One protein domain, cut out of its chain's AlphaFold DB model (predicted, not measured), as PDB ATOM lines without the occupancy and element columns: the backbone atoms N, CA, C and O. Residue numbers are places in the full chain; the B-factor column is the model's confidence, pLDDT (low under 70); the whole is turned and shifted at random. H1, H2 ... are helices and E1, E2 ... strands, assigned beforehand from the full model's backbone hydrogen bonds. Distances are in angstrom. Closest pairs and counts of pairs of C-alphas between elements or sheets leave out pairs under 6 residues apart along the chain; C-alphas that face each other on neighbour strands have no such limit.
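This is residues 137 to 148, 158 to 243 and 259 to 270 of the 325 residues of the protein "Anaphase-promoting complex subunit 1" of Caenorhabditis elegans (UniProt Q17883). A strongly twisted sheet of six strands, curled like part of a barrel, and a small sheet, E1 E2 E3, make a sandwich in which the two sheets are only partly face to face. Helix H1 packs across the E5 and E4 end of the large sheet, and residues 237 to 243 stick out beyond it. The printed part has 110 residues with nine named strands and one named helix, in the order E1 E2 E3 E4 E5 E6 E7 E8 H1 E9. The large sheet is mixed, E5 E4 E9 E8 E7 E6, and the small one antiparallel. The class is mixed, and the whole is compact, with a radius of gyration of the C-alphas of 13.8 A and spans of 45 by 37 by 34 A.

In the large sheet, E5 is residues 185 to 187, 7.1 A, E4 175 to 177, 7.1 A, and E9 261 to 264, 9.9 A. E8, residues 215 to 223, is the longest strand, 25.4 A from C-alpha 215 at (273.561, 264.202, 237.010) to C-alpha 223 at (286.221, 242.360, 239.992). E7 is residues 205 to 210, 15.7 A, and E6 196 to 202, 17.3 A. The small sheet holds E1, residues 138 to 143, 15.6 A, from C-alpha 138 at (279.144, 239.616, 235.005), E2, 161 to 164, 10.1 A, and E3, 171 to 173, 6.9 A. H1 is residues 226 to 239, 20.4 A, ending at C-alpha 239 (275.035, 251.803, 260.456).

E6 E7 E8 form a meander, each strand the antiparallel neighbour of the one before, with N 207 and O 200 at 2.9 A and N 217 and O 208 at 2.8 A. Staggered pairing joins E8 to E7 over residues 215 to 220 and to E9 over 220 to 223, with N 262 and O 222 at 2.7 A. E9 and E4 are parallel, N 263 and O 175 at 3.3 A. The hairpin E4 and E5 has N 176 and O 186 at 2.8 A. E3 runs on into E4 at 28 degrees. E2 is antiparallel to E1, N 141 and O 162 at 2.8 A, and to E3, N 163 and O 172 at 2.7 A. The closest C-alphas of E2 and E9 are those of Ser 163 and Thr 261, 6.3 A. H1 and the large sheet form two layers, a helix on one face of a sheet, at a height over the sheet of 7.2 A. It runs across the strands, at 78 degrees to E5 on the local plane; the closest C-alphas of H1 and E5 are those of Ala 232 and Trp 185, 4.7 A. In H1 every O i to N i+4 pair is within hydrogen-bond range.

The C-alphas farthest apart are those of Ser 243 and Pro 270, 47.3 A. Residues 149 to 157 are cut out, a gap of 13.8 A between C-alphas 148 and 158, and residues 244 to 258, a gap of 31.7 A between C-alphas 243 and 259. Of the links printed whole, none is long. Mean pLDDT of the printed part is 78.3; residues 146 to 148, 190 to 196, 240 to 243 and 259 to 270 are under 70.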
ATOM      1  N   THR A 137     282.568 241.225 233.152       80.40
ATOM      2  CA  THR A 137     282.841 240.195 234.160       80.40
ATOM      3  C   THR A 137     281.581 239.478 234.627       80.40
ATOM      4  O   THR A 137     281.677 238.378 235.170       80.40
ATOM      5  N   SER A 138     280.410 240.096 234.459       91.36
ATOM      6  CA  SER A 138     279.144 239.616 235.005       91.36
ATOM      7  C   SER A 138     277.950 240.339 234.380       91.36
ATOM      8  O   SER A 138     278.087 241.371 233.724       91.36
ATOM      9  N   LEU A 139     276.750 239.837 234.638       94.71
ATOM     10  CA  LEU A 139     275.532 240.604 234.417       94.71
ATOM     11  C   LEU A 139     275.249 241.490 235.622       94.71
ATOM     12  O   LEU A 139     275.314 241.024 236.757       94.71
ATOM     13  N   LEU A 140     274.866 242.736 235.369       94.43
ATOM     14  CA  LEU A 140     274.333 243.636 236.382       94.43
ATOM     15  C   LEU A 140     272.814 243.519 236.391       94.43
ATOM     16  O   LEU A 140     272.154 243.797 235.392       94.43
ATOM     17  N   VAL A 141     272.270 243.076 237.514       94.26
ATOM     18  CA  VAL A 141     270.864 242.736 237.696       94.26
ATOM     19  C   VAL A 141     270.227 243.777 238.609       94.26
ATOM     20  O   VAL A 141     270.497 243.815 239.812       94.26
ATOM     21  N   GLU A 142     269.388 244.630 238.031       91.70
ATOM     22  CA  GLU A 142     268.711 245.709 238.741       91.70
ATOM     23  C   GLU A 142     267.342 245.233 239.241       91.70
ATOM     24  O   GLU A 142     266.481 244.783 238.469       91.70
ATOM     25  N   ARG A 143     267.128 245.341 240.551       89.35
ATOM     26  CA  ARG A 143     265.856 245.031 241.205       89.35
ATOM     27  C   ARG A 143     264.853 246.164 240.981       89.35
ATOM     28  O   ARG A 143     265.187 247.341 241.084       89.35
ATOM     29  N   PHE A 144     263.599 245.811 240.718       84.60
ATOM     30  CA  PHE A 144     262.489 246.758 240.718       84.60
ATOM     31  C   PHE A 144     262.218 247.246 242.138       84.60
ATOM     32  O   PHE A 144     262.058 246.444 243.061       84.60
ATOM     33  N   TYR A 145     262.162 248.565 242.290       75.18
ATOM     34  CA  TYR A 145     261.797 249.207 243.538       75.18
ATOM     35  C   TYR A 145     260.276 249.321 243.619       75.18
ATOM     36  O   TYR A 145     259.652 249.954 242.770       75.18
ATOM     37  N   ASP A 146     259.685 248.699 244.634       67.45
ATOM     38  CA  ASP A 146     258.287 248.914 244.986       67.45
ATOM     39  C   ASP A 146     258.237 249.553 246.373       67.45
ATOM     40  O   ASP A 146     258.450 248.884 247.390       67.45
ATOM     41  N   SER A 147     257.952 250.857 246.392       61.71
ATOM     42  CA  SER A 147     257.856 251.675 247.604       61.71
ATOM     43  C   SER A 147     256.811 251.165 248.598       61.71
ATOM     44  O   SER A 147     256.874 251.508 249.779       61.71
ATOM     45  N   SER A 148     255.862 250.332 248.156       57.30
ATOM     46  CA  SER A 148     254.864 249.724 249.036       57.30
ATOM     47  C   SER A 148     255.422 248.563 249.868       57.30
ATOM     48  O   SER A 148     254.947 248.325 250.977       57.30
ATOM     49  N   THR A 158     268.120 245.179 252.107       71.88
ATOM     50  CA  THR A 158     267.782 245.098 250.683       71.88
ATOM     51  C   THR A 158     268.763 245.911 249.844       71.88
ATOM     52  O   THR A 158     268.984 247.096 250.069       71.88
ATOM     53  N   PHE A 159     269.363 245.262 248.844       82.89
ATOM     54  CA  PHE A 159     270.146 245.939 247.808       82.89
ATOM     55  C   PHE A 159     269.350 246.000 246.511       82.89
ATOM     56  O   PHE A 159     268.548 245.095 246.228       82.89
ATOM     57  N   HIS A 160     269.590 247.037 245.710       85.71
ATOM     58  CA  HIS A 160     268.922 247.197 244.419       85.71
ATOM     59  C   HIS A 160     269.782 246.769 243.222       85.71
ATOM     60  O   HIS A 160     269.220 246.511 242.156       85.71
ATOM     61  N   LEU A 161     271.104 246.626 243.389       90.60
ATOM     62  CA  LEU A 161     271.985 246.076 242.357       90.60
ATOM     63  C   LEU A 161     272.645 244.777 242.778       90.60
ATOM     64  O   LEU A 161     273.292 244.712 243.827       90.60
ATOM     65  N   TYR A 162     272.604 243.805 241.878       92.72
ATOM     66  CA  TYR A 162     273.340 242.562 242.017       92.72
ATOM     67  C   TYR A 162     274.201 242.294 240.788       92.72
ATOM     68  O   TYR A 162     273.943 242.793 239.696       92.72
ATOM     69  N   SER A 163     275.235 241.494 240.982       93.75
ATOM     70  CA  SER A 163     276.099 240.928 239.966       93.75
ATOM     71  C   SER A 163     275.801 239.440 239.861       93.75
ATOM     72  O   SER A 163     275.639 238.759 240.875       93.75
ATOM     73  N   LEU A 164     275.725 238.935 238.635       94.37
ATOM     74  CA  LEU A 164     275.585 237.516 238.346       94.37
ATOM     75  C   LEU A 164     276.691 237.089 237.382       94.37
ATOM     76  O   LEU A 164     276.688 237.452 236.206       94.37
ATOM     77  N   SER A 165     277.646 236.312 237.882       90.82
ATOM     78  CA  SER A 165     278.862 235.910 237.153       90.82
ATOM     79  C   SER A 165     278.655 234.788 236.126       90.82
ATOM     80  O   SER A 165     279.594 234.412 235.425       90.82
ATOM     81  N   GLY A 166     277.445 234.233 236.031       90.06
ATOM     82  CA  GLY A 166     277.116 233.164 235.096       90.06
ATOM     83  C   GLY A 166     275.798 232.464 235.433       90.06
ATOM     84  O   GLY A 166     275.201 232.748 236.470       90.06
ATOM     85  N   PRO A 167     275.368 231.485 234.616       91.74
ATOM     86  CA  PRO A 167     274.138 230.716 234.849       91.74
ATOM     87  C   PRO A 167     274.136 229.896 236.147       91.74
ATOM     88  O   PRO A 167     273.081 229.468 236.601       91.74
ATOM     89  N   PHE A 168     275.309 229.657 236.734       89.68
ATOM     90  CA  PHE A 168     275.484 228.952 238.008       89.68
ATOM     91  C   PHE A 168     276.095 229.849 239.089       89.68
ATOM     92  O   PHE A 168     276.492 229.356 240.142       89.68
ATOM     93  N   GLY A 169     276.242 231.145 238.799       87.16
ATOM     94  CA  GLY A 169     276.795 232.108 239.737       87.16
ATOM     95  C   GLY A 169     275.803 232.432 240.848       87.16
ATOM     96  O   GLY A 169     274.585 232.394 240.657       87.16
ATOM     97  N   GLU A 170     276.325 232.784 242.012       89.27
ATOM     98  CA  GLU A 170     275.515 233.402 243.051       89.27
ATOM     99  C   GLU A 170     275.174 234.844 242.653       89.27
ATOM    100  O   GLU A 170     275.974 235.532 242.011       89.27
ATOM    101  N   LEU A 171     273.967 235.283 243.005       91.54
ATOM    102  CA  LEU A 171     273.524 236.654 242.813       91.54
ATOM    103  C   LEU A 171     274.065 237.507 243.962       91.54
ATOM    104  O   LEU A 171     273.544 237.457 245.076       91.54
ATOM    105  N   LEU A 172     275.110 238.285 243.699       91.61
ATOM    106  CA  LEU A 172     275.864 238.969 244.746       91.61
ATOM    107  C   LEU A 172     275.657 240.483 244.703       91.61
ATOM    108  O   LEU A 172     275.683 241.060 243.620       91.61
ATOM    109  N   PRO A 173     275.485 241.164 245.843       91.37
ATOM    110  CA  PRO A 173     275.329 242.615 245.867       91.37
ATOM    111  C   PRO A 173     276.541 243.341 245.270       91.37
ATOM    112  O   PRO A 173     277.692 242.976 245.524       91.37
ATOM    113  N   VAL A 174     276.287 244.400 244.505       91.44
ATOM    114  CA  VAL A 174     277.354 245.245 243.946       91.44
ATOM    115  C   VAL A 174     277.765 246.304 244.962       91.44
ATOM    116  O   VAL A 174     276.916 246.883 245.641       91.44
ATOM    117  N   ILE A 175     279.066 246.576 245.046       91.02
ATOM    118  CA  ILE A 175     279.620 247.650 245.877       91.02
ATOM    119  C   ILE A 175     280.191 248.774 245.010       91.02
ATOM    120  O   ILE A 175     280.616 248.560 243.877       91.02
ATOM    121  N   TYR A 176     280.240 249.982 245.551       89.52
ATOM    122  CA  TYR A 176     280.875 251.134 244.925       89.52
ATOM    123  C   TYR A 176     281.699 251.910 245.948       89.52
ATOM    124  O   TYR A 176     281.411 251.903 247.151       89.52
ATOM    125  N   LYS A 177     282.727 252.594 245.457       87.98
ATOM    126  CA  LYS A 177     283.551 253.500 246.252       87.98
ATOM    127  C   LYS A 177     283.054 254.925 246.053       87.98
ATOM    128  O   LYS A 177     282.945 255.406 244.928       87.98
ATOM    129  N   THR A 178     282.747 255.621 247.143       83.10
ATOM    130  CA  THR A 178     282.306 257.021 247.070       83.10
ATOM    131  C   THR A 178     283.462 257.953 246.713       83.10
ATOM    132  O   THR A 178     284.557 257.821 247.266       83.10
ATOM    133  N   SER A 179     283.200 258.958 245.879       74.86
ATOM    134  CA  SER A 179     284.077 260.122 245.744       74.86
ATOM    135  C   SER A 179     283.871 261.053 246.946       74.86
ATOM    136  O   SER A 179     282.747 261.396 247.307       74.86
ATOM    137  N   GLY A 180     284.950 261.419 247.633       73.00
ATOM    138  CA  GLY A 180     284.899 262.306 248.795       73.00
ATOM    139  C   GLY A 180     286.193 262.276 249.599       73.00
ATOM    140  O   GLY A 180     287.063 261.444 249.348       73.00
ATOM    141  N   TYR A 181     286.307 263.167 250.590       70.53
ATOM    142  CA  TYR A 181     287.489 263.273 251.461       70.53
ATOM    143  C   TYR A 181     287.808 261.979 252.225       70.53
ATOM    144  O   TYR A 181     288.966 261.703 252.526       70.53
ATOM    145  N   HIS A 182     286.789 261.157 252.492       79.07
ATOM    146  CA  HIS A 182     286.930 259.827 253.074       79.07
ATOM    147  C   HIS A 182     286.209 258.811 252.180       79.07
ATOM    148  O   HIS A 182     285.014 258.580 252.376       79.07
ATOM    149  N   PRO A 183     286.887 258.237 251.167       81.26
ATOM    150  CA  PRO A 183     286.267 257.263 250.283       81.26
ATOM    151  C   PRO A 183     285.863 256.027 251.082       81.26
ATOM    152  O   PRO A 183     286.683 255.412 251.766       81.26
ATOM    153  N   GLN A 184     284.589 255.669 250.993       83.31
ATOM    154  CA  GLN A 184     284.015 254.516 251.668       83.31
ATOM    155  C   GLN A 184     283.474 253.542 250.634       83.31
ATOM    156  O   GLN A 184     282.929 253.941 249.604       83.31
ATOM    157  N   TRP A 185     283.620 252.264 250.948       88.01
ATOM    158  CA  TRP A 185     283.004 251.172 250.217       88.01
ATOM    159  C   TRP A 185     281.586 250.987 250.729       88.01
ATOM    160  O   TRP A 185     281.382 250.820 251.931       88.01
ATOM    161  N   LYS A 186     280.611 251.061 249.828       86.41
ATOM    162  CA  LYS A 186     279.188 250.948 250.152       86.41
ATOM    163  C   LYS A 186     278.516 250.006 249.174       86.41
ATOM    164  O   LYS A 186     278.949 249.900 248.031       86.41
ATOM    165  N   PHE A 187     277.447 249.345 249.597       86.65
ATOM    166  CA  PHE A 187     276.597 248.617 248.662       86.65
ATOM    167  C   PHE A 187     275.799 249.598 247.803       86.65
ATOM    168  O   PHE A 187     275.345 250.636 248.292       86.65
ATOM    169  N   CYS A 188     275.656 249.283 246.519       83.22
ATOM    170  CA  CYS A 188     274.915 250.113 245.581       83.22
ATOM    171  C   CYS A 188     273.447 250.219 246.003       83.22
ATOM    172  O   CYS A 188     272.741 249.212 246.086       83.22
ATOM    173  N   TRP A 189     273.018 251.466 246.223       73.12
ATOM    174  CA  TRP A 189     271.631 251.861 246.476       73.12
ATOM    175  C   TRP A 189     271.018 251.085 247.641       73.12
ATOM    176  O   TRP A 189     270.048 250.354 247.496       73.12
ATOM    177  N   GLN A 190     271.620 251.228 248.816       62.53
ATOM    178  CA  GLN A 190     271.094 250.634 250.045       62.53
ATOM    179  C   GLN A 190     269.843 251.367 250.570       62.53
ATOM    180  O   GLN A 190     269.221 250.934 251.526       62.53
ATOM    181  N   SER A 191     269.478 252.513 249.992       56.72
ATOM    182  CA  SER A 191     268.357 253.326 250.454       56.72
ATOM    183  C   SER A 191     267.645 253.976 249.279       56.72
ATOM    184  O   SER A 191     268.297 254.467 248.358       56.72
ATOM    185  N   HIS A 192     266.319 254.087 249.378       54.34
ATOM    186  CA  HIS A 192     265.452 254.866 248.481       54.34
ATOM    187  C   HIS A 192     265.941 256.304 248.231       54.34
ATOM    188  O   HIS A 192     265.565 256.954 247.262       54.34
ATOM    189  N   ARG A 193     266.771 256.850 249.127       56.53
ATOM    190  CA  ARG A 193     267.321 258.208 248.984       56.53
ATOM    191  C   ARG A 193     268.531 258.283 248.068       56.53
ATOM    192  O   ARG A 193     268.815 259.357 247.549       56.53
ATOM    193  N   ASP A 194     269.216 257.162 247.887       59.40
ATOM    194  CA  ASP A 194     270.397 257.044 247.037       59.40
ATOM    195  C   ASP A 194     270.020 256.532 245.644       59.40
ATOM    196  O   ASP A 194     270.885 256.038 244.924       59.40
ATOM    197  N   GLU A 195     268.734 256.615 245.275       59.45
ATOM    198  CA  GLU A 195     268.211 256.110 244.015       59.45
ATOM    199  C   GLU A 195     268.998 256.681 242.840       59.45
ATOM    200  O   GLU A 195     268.821 257.820 242.401       59.45
ATOM    201  N   ALA A 196     269.860 255.835 242.303       66.65
ATOM    202  CA  ALA A 196     270.490 256.058 241.036       66.65
ATOM    203  C   ALA A 196     270.058 254.915 240.125       66.65
ATOM    204  O   ALA A 196     270.162 253.747 240.490       66.65
ATOM    205  N   GLY A 197     269.488 255.256 238.974       75.94
ATOM    206  CA  GLY A 197     269.087 254.257 237.987       75.94
ATOM    207  C   GLY A 197     270.265 253.935 237.083       75.94
ATOM    208  O   GLY A 197     270.972 254.853 236.652       75.94
ATOM    209  N   LEU A 198     270.462 252.659 236.759       81.39
ATOM    210  CA  LEU A 198     271.354 252.313 235.654       81.39
ATOM    211  C   LEU A 198     270.728 252.769 234.345       81.39
ATOM    212  O   LEU A 198     269.598 252.402 234.022       81.39
ATOM    213  N   VAL A 199     271.475 253.578 233.603       82.80
ATOM    214  CA  VAL A 199     271.083 254.019 232.266       82.80
ATOM    215  C   VAL A 199     271.573 253.003 231.248       82.80
ATOM    216  O   VAL A 199     270.783 252.515 230.446       82.80
ATOM    217  N   ASP A 200     272.859 252.651 231.319       87.49
ATOM    218  CA  ASP A 200     273.467 251.675 230.423       87.49
ATOM    219  C   ASP A 200     274.751 251.071 231.010       87.49
ATOM    220  O   ASP A 200     275.358 251.628 231.933       87.49
ATOM    221  N   ALA A 201     275.182 249.941 230.455       88.28
ATOM    222  CA  ALA A 201     276.492 249.360 230.707       88.28
ATOM    223  C   ALA A 201     277.090 248.805 229.416       88.28
ATOM    224  O   ALA A 201     276.454 248.030 228.700       88.28
ATOM    225  N   GLN A 202     278.354 249.135 229.172       85.94
ATOM    226  CA  GLN A 202     279.109 248.619 228.042       85.94
ATOM    227  C   GLN A 202     280.531 248.282 228.481       85.94
ATOM    228  O   GLN A 202     281.257 249.121 229.011       85.94
ATOM    229  N   GLN A 203     280.950 247.039 228.226       85.44
ATOM    230  CA  GLN A 203     282.241 246.514 228.681       85.44
ATOM    231  C   GLN A 203     282.401 246.699 230.203       85.44
ATOM    232  O   GLN A 203     281.662 246.087 230.972       85.44
ATOM    233  N   ASN A 204     283.346 247.532 230.638       88.05
ATOM    234  CA  ASN A 204     283.574 247.853 232.045       88.05
ATOM    235  C   ASN A 204     282.887 249.150 232.468       88.05
ATOM    236  O   ASN A 204     282.904 249.468 233.645       88.05
ATOM    237  N   TYR A 205     282.328 249.935 231.553       91.02
ATOM    238  CA  TYR A 205     281.783 251.245 231.886       91.02
ATOM    239  C   TYR A 205     280.295 251.157 232.139       91.02
ATOM    240  O   TYR A 205     279.561 250.470 231.428       91.02
ATOM    241  N   VAL A 206     279.859 251.870 233.166       90.22
ATOM    242  CA  VAL A 206     278.478 251.871 233.606       90.22
ATOM    243  C   VAL A 206     278.031 253.294 233.838       90.22
ATOM    244  O   VAL A 206     278.650 254.036 234.603       90.22
ATOM    245  N   VAL A 207     276.955 253.666 233.156       91.07
ATOM    246  CA  VAL A 207     276.353 254.990 233.240       91.07
ATOM    247  C   VAL A 207     275.188 254.921 234.210       91.07
ATOM    248  O   VAL A 207     274.244 254.147 234.040       91.07
ATOM    249  N   VAL A 208     275.258 255.753 235.236       89.45
ATOM    250  CA  VAL A 208     274.282 255.836 236.315       89.45
ATOM    251  C   VAL A 208     273.699 257.242 236.329       89.45
ATOM    252  O   VAL A 208     274.439 258.218 236.232       89.45
ATOM    253  N   TYR A 209     272.384 257.363 236.477       86.61
ATOM    254  CA  TYR A 209     271.730 258.650 236.694       86.61
ATOM    255  C   TYR A 209     271.457 258.851 238.182       86.61
ATOM    256  O   TYR A 209     270.593 258.175 238.741       86.61
ATOM    257  N   ASP A 210     272.187 259.767 238.823       83.38
ATOM    258  CA  ASP A 210     271.965 260.168 240.214       83.38
ATOM    259  C   ASP A 210     270.718 261.058 240.284       83.38
ATOM    260  O   ASP A 210     270.721 262.202 239.813       83.38
ATOM    261  N   GLN A 211     269.632 260.540 240.867       79.33
ATOM    262  CA  GLN A 211     268.384 261.294 240.944       79.33
ATOM    263  C   GLN A 211     268.449 262.477 241.913       79.33
ATOM    264  O   GLN A 211     267.662 263.415 241.746       79.33
ATOM    265  N   LYS A 212     269.327 262.441 242.918       79.57
ATOM    266  CA  LYS A 212     269.458 263.503 243.917       79.57
ATOM    267  C   LYS A 212     270.187 264.699 243.319       79.57
ATOM    268  O   LYS A 212     269.689 265.818 243.401       79.57
ATOM    269  N   GLU A 213     271.319 264.445 242.673       83.23
ATOM    270  CA  GLU A 213     272.144 265.486 242.049       83.23
ATOM    271  C   GLU A 213     271.702 265.814 240.613       83.23
ATOM    272  O   GLU A 213     272.233 266.735 240.001       83.23
ATOM    273  N   LYS A 214     270.741 265.062 240.053       86.45
ATOM    274  CA  LYS A 214     270.239 265.203 238.672       86.45
ATOM    275  C   LYS A 214     271.348 265.133 237.616       86.45
ATOM    276  O   LYS A 214     271.261 265.779 236.573       86.45
ATOM    277  N   THR A 215     272.374 264.324 237.868       87.07
ATOM    278  CA  THR A 215     273.561 264.202 237.010       87.07
ATOM    279  C   THR A 215     273.807 262.759 236.595       87.07
ATOM    280  O   THR A 215     273.497 261.816 237.322       87.07
ATOM    281  N   HIS A 216     274.389 262.585 235.408       88.85
ATOM    282  CA  HIS A 216     274.926 261.296 234.990       88.85
ATOM    283  C   HIS A 216     276.335 261.126 235.554       88.85
ATOM    284  O   HIS A 216     277.136 262.060 235.538       88.85
ATOM    285  N   ARG A 217     276.638 259.923 236.032       87.65
ATOM    286  CA  ARG A 217     277.969 259.513 236.471       87.65
ATOM    287  C   ARG A 217     278.388 258.277 235.706       87.65
ATOM    288  O   ARG A 217     277.573 257.392 235.454       87.65
ATOM    289  N   ILE A 218     279.667 258.221 235.369       90.12
ATOM    290  CA  ILE A 218     280.277 257.047 234.760       90.12
ATOM    291  C   ILE A 218     281.125 256.373 235.824       90.12
ATOM    292  O   ILE A 218     281.940 257.014 236.486       90.12
ATOM    293  N   TYR A 219     280.929 255.073 235.977       88.89
ATOM    294  CA  TYR A 219     281.738 254.232 236.835       88.89
ATOM    295  C   TYR A 219     282.420 253.149 236.015       88.89
ATOM    296  O   TYR A 219     281.866 252.671 235.025       88.89
ATOM    297  N   MET A 220     283.592 252.710 236.468       90.42
ATOM    298  CA  MET A 220     284.228 251.524 235.914       90.42
ATOM    299  C   MET A 220     284.011 250.311 236.821       90.42
ATOM    300  O   MET A 220     284.511 250.277 237.944       90.42
ATOM    301  N   ALA A 221     283.286 249.325 236.301       88.97
ATOM    302  CA  ALA A 221     283.106 247.990 236.840       88.97
ATOM    303  C   ALA A 221     284.391 247.158 236.735       88.97
ATOM    304  O   ALA A 221     284.986 247.023 235.663       88.97
ATOM    305  N   ARG A 222     284.775 246.522 237.839       88.95
ATOM    306  CA  ARG A 222     285.841 245.512 237.898       88.95
ATOM    307  C   ARG A 222     285.530 244.445 238.932       88.95
ATOM    308  O   ARG A 222     284.689 244.665 239.790       88.95
ATOM    309  N   GLU A 223     286.250 243.332 238.899       86.16
ATOM    310  CA  GLU A 223     286.221 242.360 239.992       86.16
ATOM    311  C   GLU A 223     286.682 243.015 241.311       86.16
ATOM    312  O   GLU A 223     287.606 243.843 241.341       86.16
ATOM    313  N   THR A 224     285.986 242.694 242.393       87.17
ATOM    314  CA  THR A 224     286.272 243.172 243.742       87.17
ATOM    315  C   THR A 224     287.361 242.345 244.391       87.17
ATOM    316  O   THR A 224     287.545 241.160 244.117       87.17
ATOM    317  N   GLN A 225     288.080 242.985 245.302       87.64
ATOM    318  CA  GLN A 225     288.972 242.299 246.221       87.64
ATOM    319  C   GLN A 225     288.229 242.001 247.519       87.64
ATOM    320  O   GLN A 225     287.395 242.781 247.979       87.64
ATOM    321  N   GLU A 226     288.584 240.896 248.168       86.65
ATOM    322  CA  GLU A 226     287.971 240.466 249.426       86.65
ATOM    323  C   GLU A 226     287.976 241.576 250.498       86.65
ATOM    324  O   GLU A 226     286.983 241.783 251.194       86.65
ATOM    325  N   GLN A 227     289.060 242.351 250.595       90.25
ATOM    326  CA  GLN A 227     289.184 243.461 251.551       90.25
ATOM    327  C   GLN A 227     288.145 244.572 251.327       90.25
ATOM    328  O   GLN A 227     287.700 245.207 252.286       90.25
ATOM    329  N   GLU A 228     287.746 244.796 250.075       91.12
ATOM    330  CA  GLU A 228     286.771 245.815 249.672       91.12
ATOM    331  C   GLU A 228     285.360 245.397 250.079       91.12
ATOM    332  O   GLU A 228     284.603 246.193 250.639       91.12
ATOM    333  N   VAL A 229     285.044 244.113 249.888       88.95
ATOM    334  CA  VAL A 229     283.788 243.510 250.346       88.95
ATOM    335  C   VAL A 229     283.686 243.605 251.868       88.95
ATOM    336  O   VAL A 229     282.692 244.107 252.391       88.95
ATOM    337  N   HIS A 230     284.745 243.231 252.590       89.50
ATOM    338  CA  HIS A 230     284.788 243.365 254.048       89.50
ATOM    339  C   HIS A 230     284.634 244.819 254.515       89.50
ATOM    340  O   HIS A 230     284.014 245.072 255.548       89.50
ATOM    341  N   ALA A 231     285.180 245.790 253.778       89.23
ATOM    342  CA  ALA A 231     285.000 247.204 254.093       89.23
ATOM    343  C   ALA A 231     283.535 247.649 253.938       89.23
ATOM    344  O   ALA A 231     283.037 248.364 254.809       89.23
ATOM    345  N   ALA A 232     282.841 247.192 252.892       87.80
ATOM    346  CA  ALA A 232     281.420 247.474 252.691       87.80
ATOM    347  C   ALA A 232     280.534 246.812 253.759       87.80
ATOM    348  O   ALA A 232     279.628 247.455 254.285       87.80
ATOM    349  N   ILE A 233     280.826 245.563 254.140       87.37
ATOM    350  CA  ILE A 233     280.111 244.864 255.223       87.37
ATOM    351  C   ILE A 233     280.240 245.645 256.534       87.37
ATOM    352  O   ILE A 233     279.226 245.990 257.137       87.37
ATOM    353  N   ARG A 234     281.469 246.014 256.925       86.45
ATOM    354  CA  ARG A 234     281.707 246.809 258.143       86.45
ATOM    355  C   ARG A 234     280.978 248.149 258.118       86.45
ATOM    356  O   ARG A 234     280.522 248.607 259.161       86.45
ATOM    357  N   TYR A 235     280.868 248.784 256.948       83.48
ATOM    358  CA  TYR A 235     280.114 250.028 256.803       83.48
ATOM    359  C   TYR A 235     278.629 249.826 257.132       83.48
ATOM    360  O   TYR A 235     278.064 250.594 257.907       83.48
ATOM    361  N   VAL A 236     278.013 248.767 256.602       79.79
ATOM    362  CA  VAL A 236     276.612 248.431 256.902       79.79
ATOM    363  C   VAL A 236     276.425 248.058 258.367       79.79
ATOM    364  O   VAL A 236     275.489 248.535 259.006       79.79
ATOM    365  N   GLU A 237     277.319 247.243 258.921       80.30
ATOM    366  CA  GLU A 237     277.272 246.848 260.331       80.30
ATOM    367  C   GLU A 237     277.386 248.051 261.273       80.30
ATOM    368  O   GLU A 237     276.666 248.111 262.264       80.30
ATOM    369  N   ALA A 238     278.220 249.040 260.936       78.73
ATOM    370  CA  ALA A 238     278.354 250.272 261.712       78.73
ATOM    371  C   ALA A 238     277.112 251.183 261.642       78.73
ATOM    372  O   ALA A 238     276.904 251.998 262.540       78.73
ATOM    373  N   LEU A 239     276.297 251.068 260.587       71.66
ATOM    374  CA  LEU A 239     275.035 251.803 260.456       71.66
ATOM    375  C   LEU A 239     273.876 251.135 261.202       71.66
ATOM    376  O   LEU A 239     272.924 251.825 261.577       71.66
ATOM    377  N   ARG A 240     273.936 249.815 261.428       67.09
ATOM    378  CA  ARG A 240     272.901 249.106 262.186       67.09
ATOM    379  C   ARG A 240     272.908 249.579 263.635       67.09
ATOM    380  O   ARG A 240     273.946 249.637 264.296       67.09
ATOM    381  N   ARG A 241     271.723 249.898 264.158       58.18
ATOM    382  CA  ARG A 241     271.574 250.150 265.594       58.18
ATOM    383  C   ARG A 241     271.912 248.859 266.345       58.18
ATOM    384  O   ARG A 241     271.575 247.783 265.852       58.18
ATOM    385  N   PRO A 242     272.496 248.929 267.556       54.69
ATOM    386  CA  PRO A 242     272.797 247.736 268.353       54.69
ATOM    387  C   PRO A 242     271.593 246.795 268.544       54.69
ATOM    388  O   PRO A 242     271.778 245.594 268.722       54.69
ATOM    389  N   SER A 243     270.366 247.323 268.465       52.71
ATOM    390  CA  SER A 243     269.115 246.566 268.581       52.71
ATOM    391  C   SER A 243     268.721 245.735 267.349       52.71
ATOM    392  O   SER A 243     267.829 244.908 267.486       52.71
ATOM    393  N   ARG A 259     283.824 236.622 242.796       46.29
ATOM    394  CA  ARG A 259     283.565 237.673 241.792       46.29
ATOM    395  C   ARG A 259     282.371 238.601 242.066       46.29
ATOM    396  O   ARG A 259     281.346 238.484 241.398       46.29
ATOM    397  N   THR A 260     282.509 239.567 242.974       45.53
ATOM    398  CA  THR A 260     281.590 240.720 242.961       45.53
ATOM    399  C   THR A 260     282.159 241.807 242.047       45.53
ATOM    400  O   THR A 260     283.371 241.912 241.877       45.53
ATOM    401  N   THR A 261     281.307 242.578 241.369       47.47
ATOM    402  CA  THR A 261     281.742 243.756 240.606       47.47
ATOM    403  C   THR A 261     281.791 244.995 241.498       47.47
ATOM    404  O   THR A 261     280.951 245.153 242.380       47.47
ATOM    405  N   HIS A 262     282.745 245.891 241.250       50.98
ATOM    406  CA  HIS A 262     282.886 247.187 241.905       50.98
ATOM    407  C   HIS A 262     283.033 248.328 240.909       50.98
ATOM    408  O   HIS A 262     283.750 248.192 239.924       50.98
ATOM    409  N   PHE A 263     282.445 249.469 241.259       42.47
ATOM    410  CA  PHE A 263     282.540 250.749 240.572       42.47
ATOM    411  C   PHE A 263     283.588 251.706 241.158       42.47
ATOM    412  O   PHE A 263     283.324 252.345 242.176       42.47
ATOM    413  N   ASP A 264     284.739 251.865 240.491       43.79
ATOM    414  CA  ASP A 264     285.770 252.837 240.893       43.79
ATOM    415  C   ASP A 264     285.622 254.172 240.134       43.79
ATOM    416  O   ASP A 264     285.825 254.192 238.917       43.79
ATOM    417  N   PRO A 265     285.292 255.291 240.806       53.12
ATOM    418  CA  PRO A 265     285.245 256.612 240.178       53.12
ATOM    419  C   PRO A 265     286.625 257.282 240.039       53.12
ATOM    420  O   PRO A 265     286.696 258.396 239.535       53.12
ATOM    421  N   THR A 266     287.720 256.661 240.501       47.02
ATOM    422  CA  THR A 266     289.071 257.272 240.493       47.02
ATOM    423  C   THR A 266     289.957 256.848 239.323       47.02
ATOM    424  O   THR A 266     291.122 257.237 239.248       47.02
ATOM    425  N   LEU A 267     289.417 256.072 238.386       45.12
ATOM    426  CA  LEU A 267     290.124 255.668 237.179       45.12
ATOM    427  C   LEU A 267     289.639 256.537 236.019       45.12
ATOM    428  O   LEU A 267     288.646 256.228 235.363       45.12
ATOM    429  N   ASN A 268     290.346 257.650 235.816       39.93
ATOM    430  CA  ASN A 268     290.148 258.570 234.701       39.93
ATOM    431  C   ASN A 268     290.096 257.779 233.392       39.93
ATOM    432  O   ASN A 268     291.072 257.138 232.993       39.93
ATOM    433  N   SER A 269     288.944 257.821 232.724       36.34
ATOM    434  CA  SER A 269     288.850 257.338 231.353       36.34
ATOM    435  C   SER A 269     289.796 258.168 230.468       36.34
ATOM    436  O   SER A 269     289.896 259.384 230.664       36.34
ATOM    437  N   PRO A 270     290.452 257.574 229.456       38.53
ATOM    438  CA  PRO A 270     291.249 258.339 228.497       38.53
ATOM    439  C   PRO A 270     290.419 259.361 227.694       38.53
ATOM    440  O   PRO A 270     290.992 260.158 226.960       38.53
TER     441      PRO A 270